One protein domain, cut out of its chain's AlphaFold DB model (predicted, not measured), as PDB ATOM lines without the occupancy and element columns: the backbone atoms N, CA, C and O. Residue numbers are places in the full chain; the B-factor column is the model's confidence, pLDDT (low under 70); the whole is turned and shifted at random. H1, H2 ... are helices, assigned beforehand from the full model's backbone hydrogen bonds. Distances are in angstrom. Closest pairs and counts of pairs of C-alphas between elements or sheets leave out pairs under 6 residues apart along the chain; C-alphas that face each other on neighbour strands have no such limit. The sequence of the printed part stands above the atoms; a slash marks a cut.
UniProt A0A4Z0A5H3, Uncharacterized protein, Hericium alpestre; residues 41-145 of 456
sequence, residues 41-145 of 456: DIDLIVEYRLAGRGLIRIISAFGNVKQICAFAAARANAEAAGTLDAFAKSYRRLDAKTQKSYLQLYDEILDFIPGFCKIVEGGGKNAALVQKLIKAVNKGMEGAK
ATOM      1  N   ASP A  41      13.529 -64.522   9.684       84.75
ATOM      2  CA  ASP A  41      14.398 -63.360   9.502       84.75
ATOM      3  C   ASP A  41      14.047 -62.521   8.259       84.75
ATOM      4  O   ASP A  41      14.225 -61.302   8.273       84.75
ATOM      5  N   ILE A  42      13.574 -63.139   7.169       88.38
ATOM      6  CA  ILE A  42      13.267 -62.428   5.916       88.38
ATOM      7  C   ILE A  42      12.013 -61.576   6.086       88.38
ATOM      8  O   ILE A  42      12.032 -60.403   5.713       88.38
ATOM      9  N   ASP A  43      10.961 -62.141   6.681       90.56
ATOM     10  CA  ASP A  43       9.710 -61.421   6.936       90.56
ATOM     11  C   ASP A  43       9.976 -60.204   7.833       90.56
ATOM     12  O   ASP A  43       9.548 -59.090   7.521       90.56
ATOM     13  N   LEU A  44      10.802 -60.385   8.870       91.12
ATOM     14  CA  LEU A  44      11.232 -59.305   9.751       91.12
ATOM     15  C   LEU A  44      12.019 -58.228   8.983       91.12
ATOM     16  O   LEU A  44      11.754 -57.039   9.108       91.12
ATOM     17  N   ILE A  45      12.974 -58.608   8.132       92.81
ATOM     18  CA  ILE A  45      13.745 -57.640   7.332       92.81
ATOM     19  C   ILE A  45      12.835 -56.809   6.415       92.81
ATOM     20  O   ILE A  45      13.084 -55.612   6.243       92.81
ATOM     21  N   VAL A  46      11.805 -57.416   5.819       92.44
ATOM     22  CA  VAL A  46      10.843 -56.711   4.959       92.44
ATOM     23  C   VAL A  46      10.022 -55.712   5.773       92.44
ATOM     24  O   VAL A  46       9.926 -54.553   5.369       92.44
ATOM     25  N   GLU A  47       9.515 -56.115   6.938       92.12
ATOM     26  CA  GLU A  47       8.754 -55.250   7.847       92.12
ATOM     27  C   GLU A  47       9.572 -54.026   8.287       92.12
ATOM     28  O   GLU A  47       9.145 -52.885   8.121       92.12
ATOM     29  N   TYR A  48      10.814 -54.235   8.731       93.94
ATOM     30  CA  TYR A  48      11.702 -53.142   9.140       93.94
ATOM     31  C   TYR A  48      12.119 -52.237   7.979       93.94
ATOM     32  O   TYR A  48      12.382 -51.049   8.171       93.94
ATOM     33  N   ARG A  49      12.179 -52.772   6.757       93.69
ATOM     34  CA  ARG A  49      12.434 -51.966   5.561       93.69
ATOM     35  C   ARG A  49      11.245 -51.066   5.226       93.69
ATOM     36  O   ARG A  49      11.469 -49.927   4.825       93.69
ATOM     37  N   LEU A  50      10.017 -51.556   5.386       90.06
ATOM     38  CA  LEU A  50       8.805 -50.748   5.230       90.06
ATOM     39  C   LEU A  50       8.730 -49.674   6.321       90.06
ATOM     40  O   LEU A  50       8.576 -48.500   5.999       90.06
ATOM     41  N   ALA A  51       8.980 -50.041   7.580       92.50
ATOM     42  CA  ALA A  51       9.050 -49.088   8.687       92.50
ATOM     43  C   ALA A  51      10.117 -48.002   8.451       92.50
ATOM     44  O   ALA A  51       9.878 -46.820   8.681       92.50
ATOM     45  N   GLY A  52      11.276 -48.371   7.895       92.75
ATOM     46  CA  GLY A  52      12.314 -47.413   7.514       92.75
ATOM     47  C   GLY A  52      11.840 -46.332   6.538       92.75
ATOM     48  O   GLY A  52      12.304 -45.201   6.632       92.75
ATOM     49  N   ARG A  53      10.890 -46.625   5.641       90.38
ATOM     50  CA  ARG A  53      10.329 -45.598   4.745       90.38
ATOM     51  C   ARG A  53       9.527 -44.544   5.499       90.38
ATOM     52  O   ARG A  53       9.650 -43.370   5.179       90.38
ATOM     53  N   GLY A  54       8.750 -44.944   6.504       86.94
ATOM     54  CA  GLY A  54       8.004 -44.006   7.348       86.94
ATOM     55  C   GLY A  54       8.908 -43.211   8.292       86.94
ATOM     56  O   GLY A  54       8.680 -42.027   8.519       86.94
ATOM     57  N   LEU A  55      10.000 -43.822   8.758       90.50
ATOM     58  CA  LEU A  55      10.934 -43.216   9.712       90.50
ATOM     59  C   LEU A  55      11.580 -41.912   9.209       90.50
ATOM     60  O   LEU A  55      11.926 -41.048  10.011       90.50
ATOM     61  N   ILE A  56      11.723 -41.749   7.888       86.94
ATOM     62  CA  ILE A  56      12.262 -40.521   7.279       86.94
ATOM     63  C   ILE A  56      11.367 -39.291   7.509       86.94
ATOM     64  O   ILE A  56      11.819 -38.168   7.308       86.94
ATOM     65  N   ARG A  57      10.104 -39.500   7.905       81.94
ATOM     66  CA  ARG A  57       9.143 -38.435   8.226       81.94
ATOM     67  C   ARG A  57       9.355 -37.874   9.634       81.94
ATOM     68  O   ARG A  57       9.068 -36.710   9.873       81.94
ATOM     69  N   ILE A  58       9.869 -38.701  10.541       84.69
ATOM     70  CA  ILE A  58      10.058 -38.375  11.962       84.69
ATOM     71  C   ILE A  58      11.478 -37.871  12.194       84.69
ATOM     72  O   ILE A  58      11.724 -36.858  12.844       84.69
ATOM     73  N   ILE A  59      12.446 -38.569  11.607       86.06
ATOM     74  CA  ILE A  59      13.845 -38.220  11.766       86.06
ATOM     75  C   ILE A  59      14.181 -37.116  10.774       86.06
ATOM     76  O   ILE A  59      14.037 -37.290   9.566       86.06
ATOM     77  N   SER A  60      14.698 -35.998  11.292       77.06
ATOM     78  CA  SER A  60      15.304 -34.931  10.488       77.06
ATOM     79  C   SER A  60      16.167 -35.509   9.360       77.06
ATOM     80  O   SER A  60      16.880 -36.491   9.567       77.06
ATOM     81  N   ALA A  61      16.192 -34.862   8.191       72.31
ATOM     82  CA  ALA A  61      17.003 -35.284   7.042       72.31
ATOM     83  C   ALA A  61      18.505 -35.479   7.363       72.31
ATOM     84  O   ALA A  61      19.238 -36.094   6.590       72.31
ATOM     85  N   PHE A  62      18.968 -34.957   8.501       74.31
ATOM     86  CA  PHE A  62      20.341 -35.069   8.990       74.31
ATOM     87  C   PHE A  62      20.540 -36.155  10.063       74.31
ATOM     88  O   PHE A  62      21.674 -36.433  10.456       74.31
ATOM     89  N   GLY A  63      19.467 -36.774  10.555       83.31
ATOM     90  CA  GLY A  63      19.521 -37.798  11.589       83.31
ATOM     91  C   GLY A  63      19.982 -39.142  11.029       83.31
ATOM     92  O   GLY A  63      19.345 -39.744  10.170       83.31
ATOM     93  N   ASN A  64      21.102 -39.644  11.543       90.31
ATOM     94  CA  ASN A  64      21.616 -40.957  11.177       90.31
ATOM     95  C   ASN A  64      21.117 -42.010  12.177       90.31
ATOM     96  O   ASN A  64      21.639 -42.097  13.290       90.31
ATOM     97  N   VAL A  65      20.158 -42.851  11.769       91.25
ATOM     98  CA  VAL A  65      19.565 -43.908  12.618       91.25
ATOM     99  C   VAL A  65      20.629 -44.785  13.266       91.25
ATOM    100  O   VAL A  65      20.536 -45.124  14.441       91.25
ATOM    101  N   LYS A  66      21.691 -45.130  12.529       92.00
ATOM    102  CA  LYS A  66      22.777 -45.955  13.067       92.00
ATOM    103  C   LYS A  66      23.494 -45.250  14.219       92.00
ATOM    104  O   LYS A  66      23.829 -45.909  15.199       92.00
ATOM    105  N   GLN A  67      23.743 -43.945  14.111       92.81
ATOM    106  CA  GLN A  67      24.375 -43.167  15.182       92.81
ATOM    107  C   GLN A  67      23.440 -42.986  16.376       92.81
ATOM    108  O   GLN A  67      23.887 -43.169  17.504       92.81
ATOM    109  N   ILE A  68      22.160 -42.705  16.123       93.88
ATOM    110  CA  ILE A  68      21.124 -42.558  17.152       93.88
ATOM    111  C   ILE A  68      21.008 -43.854  17.968       93.88
ATOM    112  O   ILE A  68      21.206 -43.846  19.183       93.88
ATOM    113  N   CYS A  69      20.825 -44.998  17.299       91.62
ATOM    114  CA  CYS A  69      20.734 -46.301  17.957       91.62
ATOM    115  C   CYS A  69      22.035 -46.697  18.666       91.62
ATOM    116  O   CYS A  69      21.994 -47.252  19.762       91.62
ATOM    117  N   ALA A  70      23.201 -46.414  18.074       90.25
ATOM    118  CA  ALA A  70      24.485 -46.699  18.712       90.25
ATOM    119  C   ALA A  70      24.698 -45.851  19.975       90.25
ATOM    120  O   ALA A  70      25.209 -46.361  20.969       90.25
ATOM    121  N   PHE A  71      24.294 -44.578  19.947       93.31
ATOM    122  CA  PHE A  71      24.354 -43.682  21.097       93.31
ATOM    123  C   PHE A  71      23.443 -44.170  22.227       93.31
ATOM    124  O   PHE A  71      23.906 -44.316  23.359       93.31
ATOM    125  N   ALA A  72      22.187 -44.495  21.914       92.00
ATOM    126  CA  ALA A  72      21.228 -45.013  22.885       92.00
ATOM    127  C   ALA A  72      21.686 -46.345  23.501       92.00
ATOM    128  O   ALA A  72      21.717 -46.483  24.723       92.00
ATOM    129  N   ALA A  73      22.152 -47.291  22.678       88.75
ATOM    130  CA  ALA A  73      22.673 -48.571  23.156       88.75
ATOM    131  C   ALA A  73      23.924 -48.402  24.036       88.75
ATOM    132  O   ALA A  73      24.058 -49.051  25.073       88.75
ATOM    133  N   ALA A  74      24.851 -47.519  23.654       90.31
ATOM    134  CA  ALA A  74      26.034 -47.229  24.460       90.31
ATOM    135  C   ALA A  74      25.664 -46.583  25.806       90.31
ATOM    136  O   ALA A  74      26.269 -46.921  26.825       90.31
ATOM    137  N   ARG A  75      24.646 -45.714  25.828       92.62
ATOM    138  CA  ARG A  75      24.130 -45.113  27.058       92.62
ATOM    139  C   ARG A  75      23.500 -46.161  27.972       92.62
ATOM    140  O   ARG A  75      23.878 -46.229  29.136       92.62
ATOM    141  N   ALA A  76      22.608 -47.000  27.446       89.31
ATOM    142  CA  ALA A  76      21.947 -48.057  28.210       89.31
ATOM    143  C   ALA A  76      22.963 -49.033  28.834       89.31
ATOM    144  O   ALA A  76      22.878 -49.368  30.015       89.31
ATOM    145  N   ASN A  77      23.996 -49.415  28.076       87.12
ATOM    146  CA  ASN A  77      25.090 -50.244  28.588       87.12
ATOM    147  C   ASN A  77      25.892 -49.545  29.697       87.12
ATOM    148  O   ASN A  77      26.281 -50.181  30.676       87.12
ATOM    149  N   ALA A  78      26.139 -48.240  29.568       91.06
ATOM    150  CA  ALA A  78      26.840 -47.468  30.588       91.06
ATOM    151  C   ALA A  78      26.007 -47.291  31.865       91.06
ATOM    152  O   ALA A  78      26.568 -47.348  32.959       91.06
ATOM    153  N   GLU A  79      24.689 -47.124  31.742       92.50
ATOM    154  CA  GLU A  79      23.753 -47.101  32.871       92.50
ATOM    155  C   GLU A  79      23.744 -48.451  33.598       92.50
ATOM    156  O   GLU A  79      23.952 -48.488  34.811       92.50
ATOM    157  N   ALA A  80      23.631 -49.561  32.862       89.75
ATOM    158  CA  ALA A  80      23.672 -50.909  33.432       89.75
ATOM    159  C   ALA A  80      25.012 -51.231  34.121       89.75
ATOM    160  O   ALA A  80      25.040 -51.901  35.151       89.75
ATOM    161  N   ALA A  81      26.127 -50.735  33.576       93.00
ATOM    162  CA  ALA A  81      27.459 -50.927  34.142       93.00
ATOM    163  C   ALA A  81      27.815 -49.924  35.258       93.00
ATOM    164  O   ALA A  81      28.885 -50.041  35.853       93.00
ATOM    165  N   GLY A  82      26.983 -48.907  35.517       95.94
ATOM    166  CA  GLY A  82      27.321 -47.810  36.431       95.94
ATOM    167  C   GLY A  82      28.509 -46.957  35.960       95.94
ATOM    168  O   GLY A  82      29.203 -46.353  36.774       95.94
ATOM    169  N   THR A  83      28.771 -46.906  34.649       96.38
ATOM    170  CA  THR A  83      29.912 -46.209  34.023       96.38
ATOM    171  C   THR A  83      29.491 -44.987  33.196       96.38
ATOM    172  O   THR A  83      30.159 -44.611  32.230       96.38
ATOM    173  N   LEU A  84      28.407 -44.313  33.594       94.38
ATOM    174  CA  LEU A  84      27.898 -43.098  32.937       94.38
ATOM    175  C   LEU A  84      28.967 -42.008  32.742       94.38
ATOM    176  O   LEU A  84      29.012 -41.378  31.688       94.38
ATOM    177  N   ASP A  85      29.887 -41.836  33.694       93.88
ATOM    178  CA  ASP A  85      30.996 -40.878  33.574       93.88
ATOM    179  C   ASP A  85      31.965 -41.217  32.428       93.88
ATOM    180  O   ASP A  85      32.521 -40.323  31.780       93.88
ATOM    181  N   ALA A  86      32.188 -42.508  32.165       91.69
ATOM    182  CA  ALA A  86      33.019 -42.968  31.056       91.69
ATOM    183  C   ALA A  86      32.291 -42.792  29.716       91.69
ATOM    184  O   ALA A  86      32.898 -42.342  28.745       91.69
ATOM    185  N   PHE A  87      30.982 -43.053  29.678       94.00
ATOM    186  CA  PHE A  87      30.145 -42.765  28.514       94.00
ATOM    187  C   PHE A  87      30.150 -41.274  28.166       94.00
ATOM    188  O   PHE A  87      30.462 -40.902  27.033       94.00
ATOM    189  N   ALA A  88      29.919 -40.411  29.159       91.25
ATOM    190  CA  ALA A  88      29.960 -38.967  28.983       91.25
ATOM    191  C   ALA A  88      31.320 -38.504  28.441       91.25
ATOM    192  O   ALA A  88      31.359 -37.586  27.628       91.25
ATOM    193  N   LYS A  89      32.430 -39.156  28.833       92.38
ATOM    194  CA  LYS A  89      33.780 -38.921  28.282       92.38
ATOM    195  C   LYS A  89      33.904 -39.319  26.809       92.38
ATOM    196  O   LYS A  89      34.420 -38.522  26.027       92.38
ATOM    197  N   SER A  90      33.427 -40.502  26.430       90.69
ATOM    198  CA  SER A  90      33.499 -41.014  25.052       90.69
ATOM    199  C   SER A  90      32.702 -40.166  24.058       90.69
ATOM    200  O   SER A  90      33.112 -40.023  22.907       90.69
ATOM    201  N   TYR A  91      31.616 -39.541  24.514       92.31
ATOM    202  CA  TYR A  91      30.740 -38.712  23.685       92.31
ATOM    203  C   TYR A  91      30.876 -37.202  23.937       92.31
ATOM    204  O   TYR A  91      30.045 -36.436  23.461       92.31
ATOM    205  N   ARG A  92      31.960 -36.725  24.580       90.69
ATOM    206  CA  ARG A  92      32.213 -35.275  24.808       90.69
ATOM    207  C   ARG A  92      32.235 -34.421  23.543       90.69
ATOM    208  O   ARG A  92      32.124 -33.206  23.638       90.69
ATOM    209  N   ARG A  93      32.457 -35.041  22.382       92.00
ATOM    210  CA  ARG A  93      32.450 -34.350  21.088       92.00
ATOM    211  C   ARG A  93      31.044 -33.958  20.643       92.00
ATOM    212  O   ARG A  93      30.925 -33.040  19.844       92.00
ATOM    213  N   LEU A  94      30.016 -34.646  21.143       92.62
ATOM    214  CA  LEU A  94      28.632 -34.236  20.964       92.62
ATOM    215  C   LEU A  94      28.268 -33.258  22.073       92.62
ATOM    216  O   LEU A  94      28.460 -33.539  23.258       92.62
ATOM    217  N   ASP A  95      27.731 -32.117  21.678       93.50
ATOM    218  CA  ASP A  95      27.152 -31.144  22.584       93.50
ATOM    219  C   ASP A  95      25.930 -31.729  23.308       93.50
ATOM    220  O   ASP A  95      25.248 -32.640  22.830       93.50
ATOM    221  N   ALA A  96      25.638 -31.192  24.491       91.50
ATOM    222  CA  ALA A  96      24.535 -31.676  25.315       91.50
ATOM    223  C   ALA A  96      23.172 -31.573  24.604       91.50
ATOM    224  O   ALA A  96      22.290 -32.393  24.862       91.50
ATOM    225  N   LYS A  97      23.002 -30.598  23.694       91.81
ATOM    226  CA  LYS A  97      21.774 -30.443  22.907       91.81
ATOM    227  C   LYS A  97      21.633 -31.593  21.909       91.81
ATOM    228  O   LYS A  97      20.599 -32.248  21.942       91.81
ATOM    229  N   THR A  98      22.666 -31.922  21.130       91.56
ATOM    230  CA  THR A  98      22.604 -33.078  20.216       91.56
ATOM    231  C   THR A  98      22.441 -34.400  20.954       91.56
ATOM    232  O   THR A  98      21.660 -35.238  20.519       91.56
ATOM    233  N   GLN A  99      23.101 -34.587  22.103       93.88
ATOM    234  CA  GLN A  99      22.882 -35.782  22.928       93.88
ATOM    235  C   GLN A  99      21.413 -35.916  23.346       93.88
ATOM    236  O   GLN A  99      20.838 -36.997  23.234       93.88
ATOM    237  N   LYS A 100      20.788 -34.816  23.788       94.25
ATOM    238  CA  LYS A 100      19.360 -34.784  24.123       94.25
ATOM    239  C   LYS A 100      18.491 -35.082  22.899       94.25
ATOM    240  O   LYS A 100      17.594 -35.912  23.005       94.25
ATOM    241  N   SER A 101      18.781 -34.469  21.753       91.81
ATOM    242  CA  SER A 101      18.055 -34.718  20.504       91.81
ATOM    243  C   SER A 101      18.176 -36.168  20.035       91.81
ATOM    244  O   SER A 101      17.193 -36.732  19.581       91.81
ATOM    245  N   TYR A 102      19.337 -36.810  20.191       95.06
ATOM    246  CA  TYR A 102      19.503 -38.229  19.853       95.06
ATOM    247  C   TYR A 102      18.636 -39.134  20.721       95.06
ATOM    248  O   TYR A 102      18.143 -40.140  20.233       95.06
ATOM    249  N   LEU A 103      18.447 -38.789  21.992       94.25
ATOM    250  CA  LEU A 103      17.594 -39.564  22.889       94.25
ATOM    251  C   LEU A 103      16.120 -39.382  22.544       94.25
ATOM    252  O   LEU A 103      15.414 -40.371  22.450       94.25
ATOM    253  N   GLN A 104      15.694 -38.146  22.271       93.88
ATOM    254  CA  GLN A 104      14.327 -37.863  21.825       93.88
ATOM    255  C   GLN A 104      14.002 -38.595  20.519       93.88
ATOM    256  O   GLN A 104      13.023 -39.325  20.456       93.88
ATOM    257  N   LEU A 105      14.882 -38.493  19.517       92.88
ATOM    258  CA  LEU A 105      14.723 -39.221  18.258       92.88
ATOM    259  C   LEU A 105      14.748 -40.736  18.465       92.88
ATOM    260  O   LEU A 105      14.075 -41.462  17.749       92.88
ATOM    261  N   TYR A 106      15.542 -41.238  19.414       94.56
ATOM    262  CA  TYR A 106      15.538 -42.662  19.727       94.56
ATOM    263  C   TYR A 106      14.195 -43.103  20.313       94.56
ATOM    264  O   TYR A 106      13.663 -44.109  19.855       94.56
ATOM    265  N   ASP A 107      13.634 -42.343  21.254       93.31
ATOM    266  CA  ASP A 107      12.318 -42.620  21.837       93.31
ATOM    267  C   ASP A 107      11.226 -42.604  20.749       93.31
ATOM    268  O   ASP A 107      10.450 -43.549  20.641       93.31
ATOM    269  N   GLU A 108      11.254 -41.621  19.843       93.00
ATOM    270  CA  GLU A 108      10.337 -41.552  18.696       93.00
ATOM    271  C   GLU A 108      10.488 -42.749  17.737       93.00
ATOM    272  O   GLU A 108       9.497 -43.281  17.236       93.00
ATOM    273  N   ILE A 109      11.715 -43.229  17.498       93.06
ATOM    274  CA  ILE A 109      11.959 -44.450  16.708       93.06
ATOM    275  C   ILE A 109      11.354 -45.676  17.398       93.06
ATOM    276  O   ILE A 109      10.845 -46.568  16.717       93.06
ATOM    277  N   LEU A 110      11.445 -45.756  18.729       92.38
ATOM    278  CA  LEU A 110      10.891 -46.872  19.491       92.38
ATOM    279  C   LEU A 110       9.363 -46.879  19.471       92.38
ATOM    280  O   LEU A 110       8.776 -47.956  19.354       92.38
ATOM    281  N   ASP A 111       8.747 -45.702  19.545       92.38
ATOM    282  CA  ASP A 111       7.300 -45.542  19.421       92.38
ATOM    283  C   ASP A 111       6.830 -45.882  18.000       92.38
ATOM    284  O   ASP A 111       5.806 -46.544  17.822       92.38
ATOM    285  N   PHE A 112       7.611 -45.504  16.982       92.31
ATOM    286  CA  PHE A 112       7.271 -45.755  15.583       92.31
ATOM    287  C   PHE A 112       7.462 -47.213  15.143       92.31
ATOM    288  O   PHE A 112       6.711 -47.702  14.299       92.31
ATOM    289  N   ILE A 113       8.459 -47.922  15.684       92.81
ATOM    290  CA  ILE A 113       8.730 -49.327  15.349       92.81
ATOM    291  C   ILE A 113       8.572 -50.212  16.596       92.81
ATOM    292  O   ILE A 113       9.568 -50.553  17.258       92.81
ATOM    293  N   PRO A 114       7.335 -50.645  16.912       87.88
ATOM    294  CA  PRO A 114       7.073 -51.506  18.053       87.88
ATOM    295  C   PRO A 114       7.949 -52.762  18.038       87.88
ATOM    296  O   PRO A 114       8.039 -53.493  17.056       87.88
ATOM    297  N   GLY A 115       8.609 -53.036  19.162       87.69
ATOM    298  CA  GLY A 115       9.460 -54.219  19.317       87.69
ATOM    299  C   GLY A 115      10.917 -54.037  18.884       87.69
ATOM    300  O   GLY A 115      11.741 -54.868  19.271       87.69
ATOM    301  N   PHE A 116      11.279 -52.934  18.217       88.38
ATOM    302  CA  PHE A 116      12.677 -52.639  17.880       88.38
ATOM    303  C   PHE A 116      13.559 -52.539  19.130       88.38
ATOM    304  O   PHE A 116      14.654 -53.105  19.169       88.38
ATOM    305  N   CYS A 117      13.030 -51.925  20.193       84.06
ATOM    306  CA  CYS A 117      13.657 -51.820  21.513       84.06
ATOM    307  C   CYS A 117      14.130 -53.186  22.041       84.06
ATOM    308  O   CYS A 117      15.309 -53.364  22.340       84.06
ATOM    309  N   LYS A 118      13.251 -54.202  22.030       85.56
ATOM    310  CA  LYS A 118      13.561 -55.554  22.533       85.56
ATOM    311  C   LYS A 118      14.734 -56.198  21.794       85.56
ATOM    312  O   LYS A 118      15.494 -56.967  22.384       85.56
ATOM    313  N   ILE A 119      14.878 -55.901  20.503       86.44
ATOM    314  CA  ILE A 119      15.943 -56.456  19.667       86.44
ATOM    315  C   ILE A 119      17.261 -55.711  19.912       86.44
ATOM    316  O   ILE A 119      18.307 -56.351  20.034       86.44
ATOM    317  N   VAL A 120      17.213 -54.382  20.028       82.88
ATOM    318  CA  VAL A 120      18.387 -53.528  20.276       82.88
ATOM    319  C   VAL A 120      18.950 -53.737  21.686       82.88
ATOM    320  O   VAL A 120      20.159 -53.914  21.841       82.88
ATOM    321  N   GLU A 121      18.094 -53.792  22.707       79.31
ATOM    322  CA  GLU A 121      18.489 -53.990  24.110       79.31
ATOM    323  C   GLU A 121      19.015 -55.407  24.385       79.31
ATOM    324  O   GLU A 121      19.881 -55.602  25.236       79.31
ATOM    325  N   GLY A 122      18.587 -56.407  23.607       78.06
ATOM    326  CA  GLY A 122      19.124 -57.772  23.665       78.06
ATOM    327  C   GLY A 122      20.561 -57.924  23.131       78.06
ATOM    328  O   GLY A 122      21.062 -59.052  23.049       78.06
ATOM    329  N   GLY A 123      21.210 -56.808  22.760       60.78
ATOM    330  CA  GLY A 123      22.368 -56.622  21.872       60.78
ATOM    331  C   GLY A 123      23.631 -57.466  22.081       60.78
ATOM    332  O   GLY A 123      24.530 -57.404  21.247       60.78
ATOM    333  N   GLY A 124      23.707 -58.312  23.108       69.75
ATOM    334  CA  GLY A 124      24.781 -59.301  23.242       69.75
ATOM    335  C   GLY A 124      24.577 -60.561  22.393       69.75
ATOM    336  O   GLY A 124      25.527 -61.071  21.808       69.75
ATOM    337  N   LYS A 125      23.343 -61.078  22.301       81.75
ATOM    338  CA  LYS A 125      23.080 -62.382  21.650       81.75
ATOM    339  C   LYS A 125      22.789 -62.264  20.156       81.75
ATOM    340  O   LYS A 125      23.094 -63.177  19.401       81.75
ATOM    341  N   ASN A 126      22.259 -61.115  19.741       86.44
ATOM    342  CA  ASN A 126      21.729 -60.888  18.398       86.44
ATOM    343  C   ASN A 126      22.386 -59.687  17.696       86.44
ATOM    344  O   ASN A 126      21.761 -59.053  16.850       86.44
ATOM    345  N   ALA A 127      23.645 -59.360  18.013       86.62
ATOM    346  CA  ALA A 127      24.343 -58.207  17.427       86.62
ATOM    347  C   ALA A 127      24.318 -58.210  15.883       86.62
ATOM    348  O   ALA A 127      24.117 -57.170  15.254       86.62
ATOM    349  N   ALA A 128      24.455 -59.390  15.266       89.75
ATOM    350  CA  ALA A 128      24.362 -59.550  13.817       89.75
ATOM    351  C   ALA A 128      22.959 -59.225  13.274       89.75
ATOM    352  O   ALA A 128      22.843 -58.543  12.255       89.75
ATOM    353  N   LEU A 129      21.900 -59.661  13.965       89.44
ATOM    354  CA  LEU A 129      20.515 -59.365  13.594       89.44
ATOM    355  C   LEU A 129      20.215 -57.871  13.754       89.44
ATOM    356  O   LEU A 129      19.693 -57.265  12.827       89.44
ATOM    357  N   VAL A 130      20.636 -57.246  14.859       90.00
ATOM    358  CA  VAL A 130      20.497 -55.792  15.072       90.00
ATOM    359  C   VAL A 130      21.144 -55.013  13.926       90.00
ATOM    360  O   VAL A 130      20.530 -54.110  13.365       90.00
ATOM    361  N   GLN A 131      22.359 -55.386  13.510       90.88
ATOM    362  CA  GLN A 131      23.019 -54.748  12.367       90.88
ATOM    363  C   GLN A 131      22.275 -54.989  11.045       90.88
ATOM    364  O   GLN A 131      22.202 -54.075  10.225       90.88
ATOM    365  N   LYS A 132      21.709 -56.184  10.822       93.38
ATOM    366  CA  LYS A 132      20.868 -56.466   9.645       93.38
ATOM    367  C   LYS A 132      19.597 -55.612   9.643       93.38
ATOM    368  O   LYS A 132      19.288 -55.029   8.609       93.38
ATOM    369  N   LEU A 133      18.917 -55.473  10.780       92.38
ATOM    370  CA  LEU A 133      17.703 -54.663  10.904       92.38
ATOM    371  C   LEU A 133      17.993 -53.172  10.742       92.38
ATOM    372  O   LEU A 133      17.324 -52.510   9.960       92.38
ATOM    373  N   ILE A 134      19.053 -52.648  11.367       92.31
ATOM    374  CA  ILE A 134      19.485 -51.257  11.150       92.31
ATOM    375  C   ILE A 134      19.802 -51.019   9.667       92.31
ATOM    376  O   ILE A 134      19.439 -49.981   9.118       92.31
ATOM    377  N   LYS A 135      20.454 -51.970   8.983       94.00
ATOM    378  CA  LYS A 135      20.676 -51.882   7.530       94.00
ATOM    379  C   LYS A 135      19.364 -51.916   6.743       94.00
ATOM    380  O   LYS A 135      19.244 -51.170   5.777       94.00
ATOM    381  N   ALA A 136      18.399 -52.745   7.139       93.81
ATOM    382  CA  ALA A 136      17.086 -52.821   6.503       93.81
ATOM    383  C   ALA A 136      16.311 -51.503   6.640       93.81
ATOM    384  O   ALA A 136      15.822 -50.995   5.633       93.81
ATOM    385  N   VAL A 137      16.300 -50.907   7.837       93.94
ATOM    386  CA  VAL A 137      15.698 -49.593   8.117       93.94
ATOM    387  C   VAL A 137      16.347 -48.504   7.263       93.94
ATOM    388  O   VAL A 137      15.646 -47.805   6.540       93.94
ATOM    389  N   ASN A 138      17.683 -48.405   7.256       91.88
ATOM    390  CA  ASN A 138      18.383 -47.409   6.431       91.88
ATOM    391  C   ASN A 138      18.112 -47.612   4.932       91.88
ATOM    392  O   ASN A 138      17.873 -46.648   4.218       91.88
ATOM    393  N   LYS A 139      18.074 -48.862   4.453       92.25
ATOM    394  CA  LYS A 139      17.714 -49.171   3.060       92.25
ATOM    395  C   LYS A 139      16.250 -48.835   2.746       92.25
ATOM    396  O   LYS A 139      15.916 -48.578   1.592       92.25
ATOM    397  N   GLY A 140      15.376 -48.884   3.749       91.75
ATOM    398  CA  GLY A 140      14.012 -48.370   3.691       91.75
ATOM    399  C   GLY A 140      14.005 -46.862   3.482       91.75
ATOM    400  O   GLY A 140      13.441 -46.399   2.500       91.75
ATOM    401  N   MET A 141      14.724 -46.125   4.332       90.00
ATOM    402  CA  MET A 141      14.862 -44.666   4.245       90.00
ATOM    403  C   MET A 141      15.467 -44.207   2.911       90.00
ATOM    404  O   MET A 141      14.926 -43.320   2.265       90.00
ATOM    405  N   GLU A 142      16.559 -44.832   2.457       86.56
ATOM    406  CA  GLU A 142      17.191 -44.537   1.159       86.56
ATOM    407  C   GLU A 142      16.265 -44.841  -0.026       86.56
ATOM    408  O   GLU A 142      16.362 -44.214  -1.079       86.56
ATOM    409  N   GLY A 143      15.392 -45.838   0.135       87.44
ATOM    410  CA  GLY A 143      14.427 -46.265  -0.868       87.44
ATOM    411  C   GLY A 143      13.090 -45.532  -0.804       87.44
ATOM    412  O   GLY A 143      12.203 -45.909  -1.571       87.44
ATOM    413  N   ALA A 144      12.934 -44.553   0.093       84.81
ATOM    414  CA  ALA A 144      11.735 -43.734   0.174       84.81
ATOM    415  C   ALA A 144      11.615 -42.900  -1.111       84.81
ATOM    416  O   ALA A 144      12.471 -42.068  -1.425       84.81
ATOM    417  N   LYS A 145      10.575 -43.173  -1.899       79.06
ATOM    418  CA  LYS A 145      10.277 -42.467  -3.147       79.06
ATOM    419  C   LYS A 145       9.611 -41.119  -2.861       79.06
ATOM    420  O   LYS A 145       9.120 -40.872  -1.764       79.06
TER     421      LYS A 145
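AT A GLANCE: This is residues 41 to 145 of the 456 residues of an uncharacterized protein of Hericium alpestre (UniProt A0A4Z0A5H3). The longest helix, H4, crosses the beginning of H2 almost at right angles, and the crossed H1 and H6 make a pair at one end of the domain, with the short H3 folded back on the far end of H2. The small H5 packs on H2 between these ends. The printed part has 105 residues with six named helices, H1 to H6 in order, and no named strand; the class is all helix. It is compact, with a radius of gyration of the C-alphas of 13.9 A and spans of 40 by 31 by 19 A.

IN THESE COORDINATES: H4, residues 96 to 112, measures 24.3 A and begins at C-alpha 96 (24.535, -31.676, 25.315). H2, residues 65 to 80, measures 22.3 A. H6, residues 127 to 142, measures 22.4 A and ends at C-alpha 142 (17.191, -44.537, 1.159). H1, residues 41 to 55, measures 20.4 A and begins at C-alpha 41 (14.398, -63.360, 9.502). H3 is residues 84 to 90 and H5 residues 116 to 121.

HOW THE PARTS SIT: H2 is the hub, touching the four helices H3, H4, H5 and H6, and the helix packing is mostly crossed: of 6 pairs of helices that touch, 1 is at a shallow tilt. H4 touches H2 about perpendicular, at 79 degrees, C-alphas 68 and 102 being closest at 5.4 A. H2 and H3 form a hairpin, closest at C-alphas 78 and 84, 5.1 A. H5 touches H2 at C-alphas 73 and 121, 6.9 A. H1 touches H6 at a steep tilt of 44 degrees, the same way, with C-alphas 52 and 137 closest at 4.1 A. H2 and H6 only just touch, with 3 pairs of C-alphas within 8 A. H4 and H6 are apart. Every O i to N i+4 pair is within hydrogen-bond range in H2 to H6, and 10 of 11 in H1.

THE WHOLE: C-alphas 82 and 145 are farthest apart, 43.4 A. The printed part has no cut and no long link. Residues 123 to 124 have pLDDT under 70.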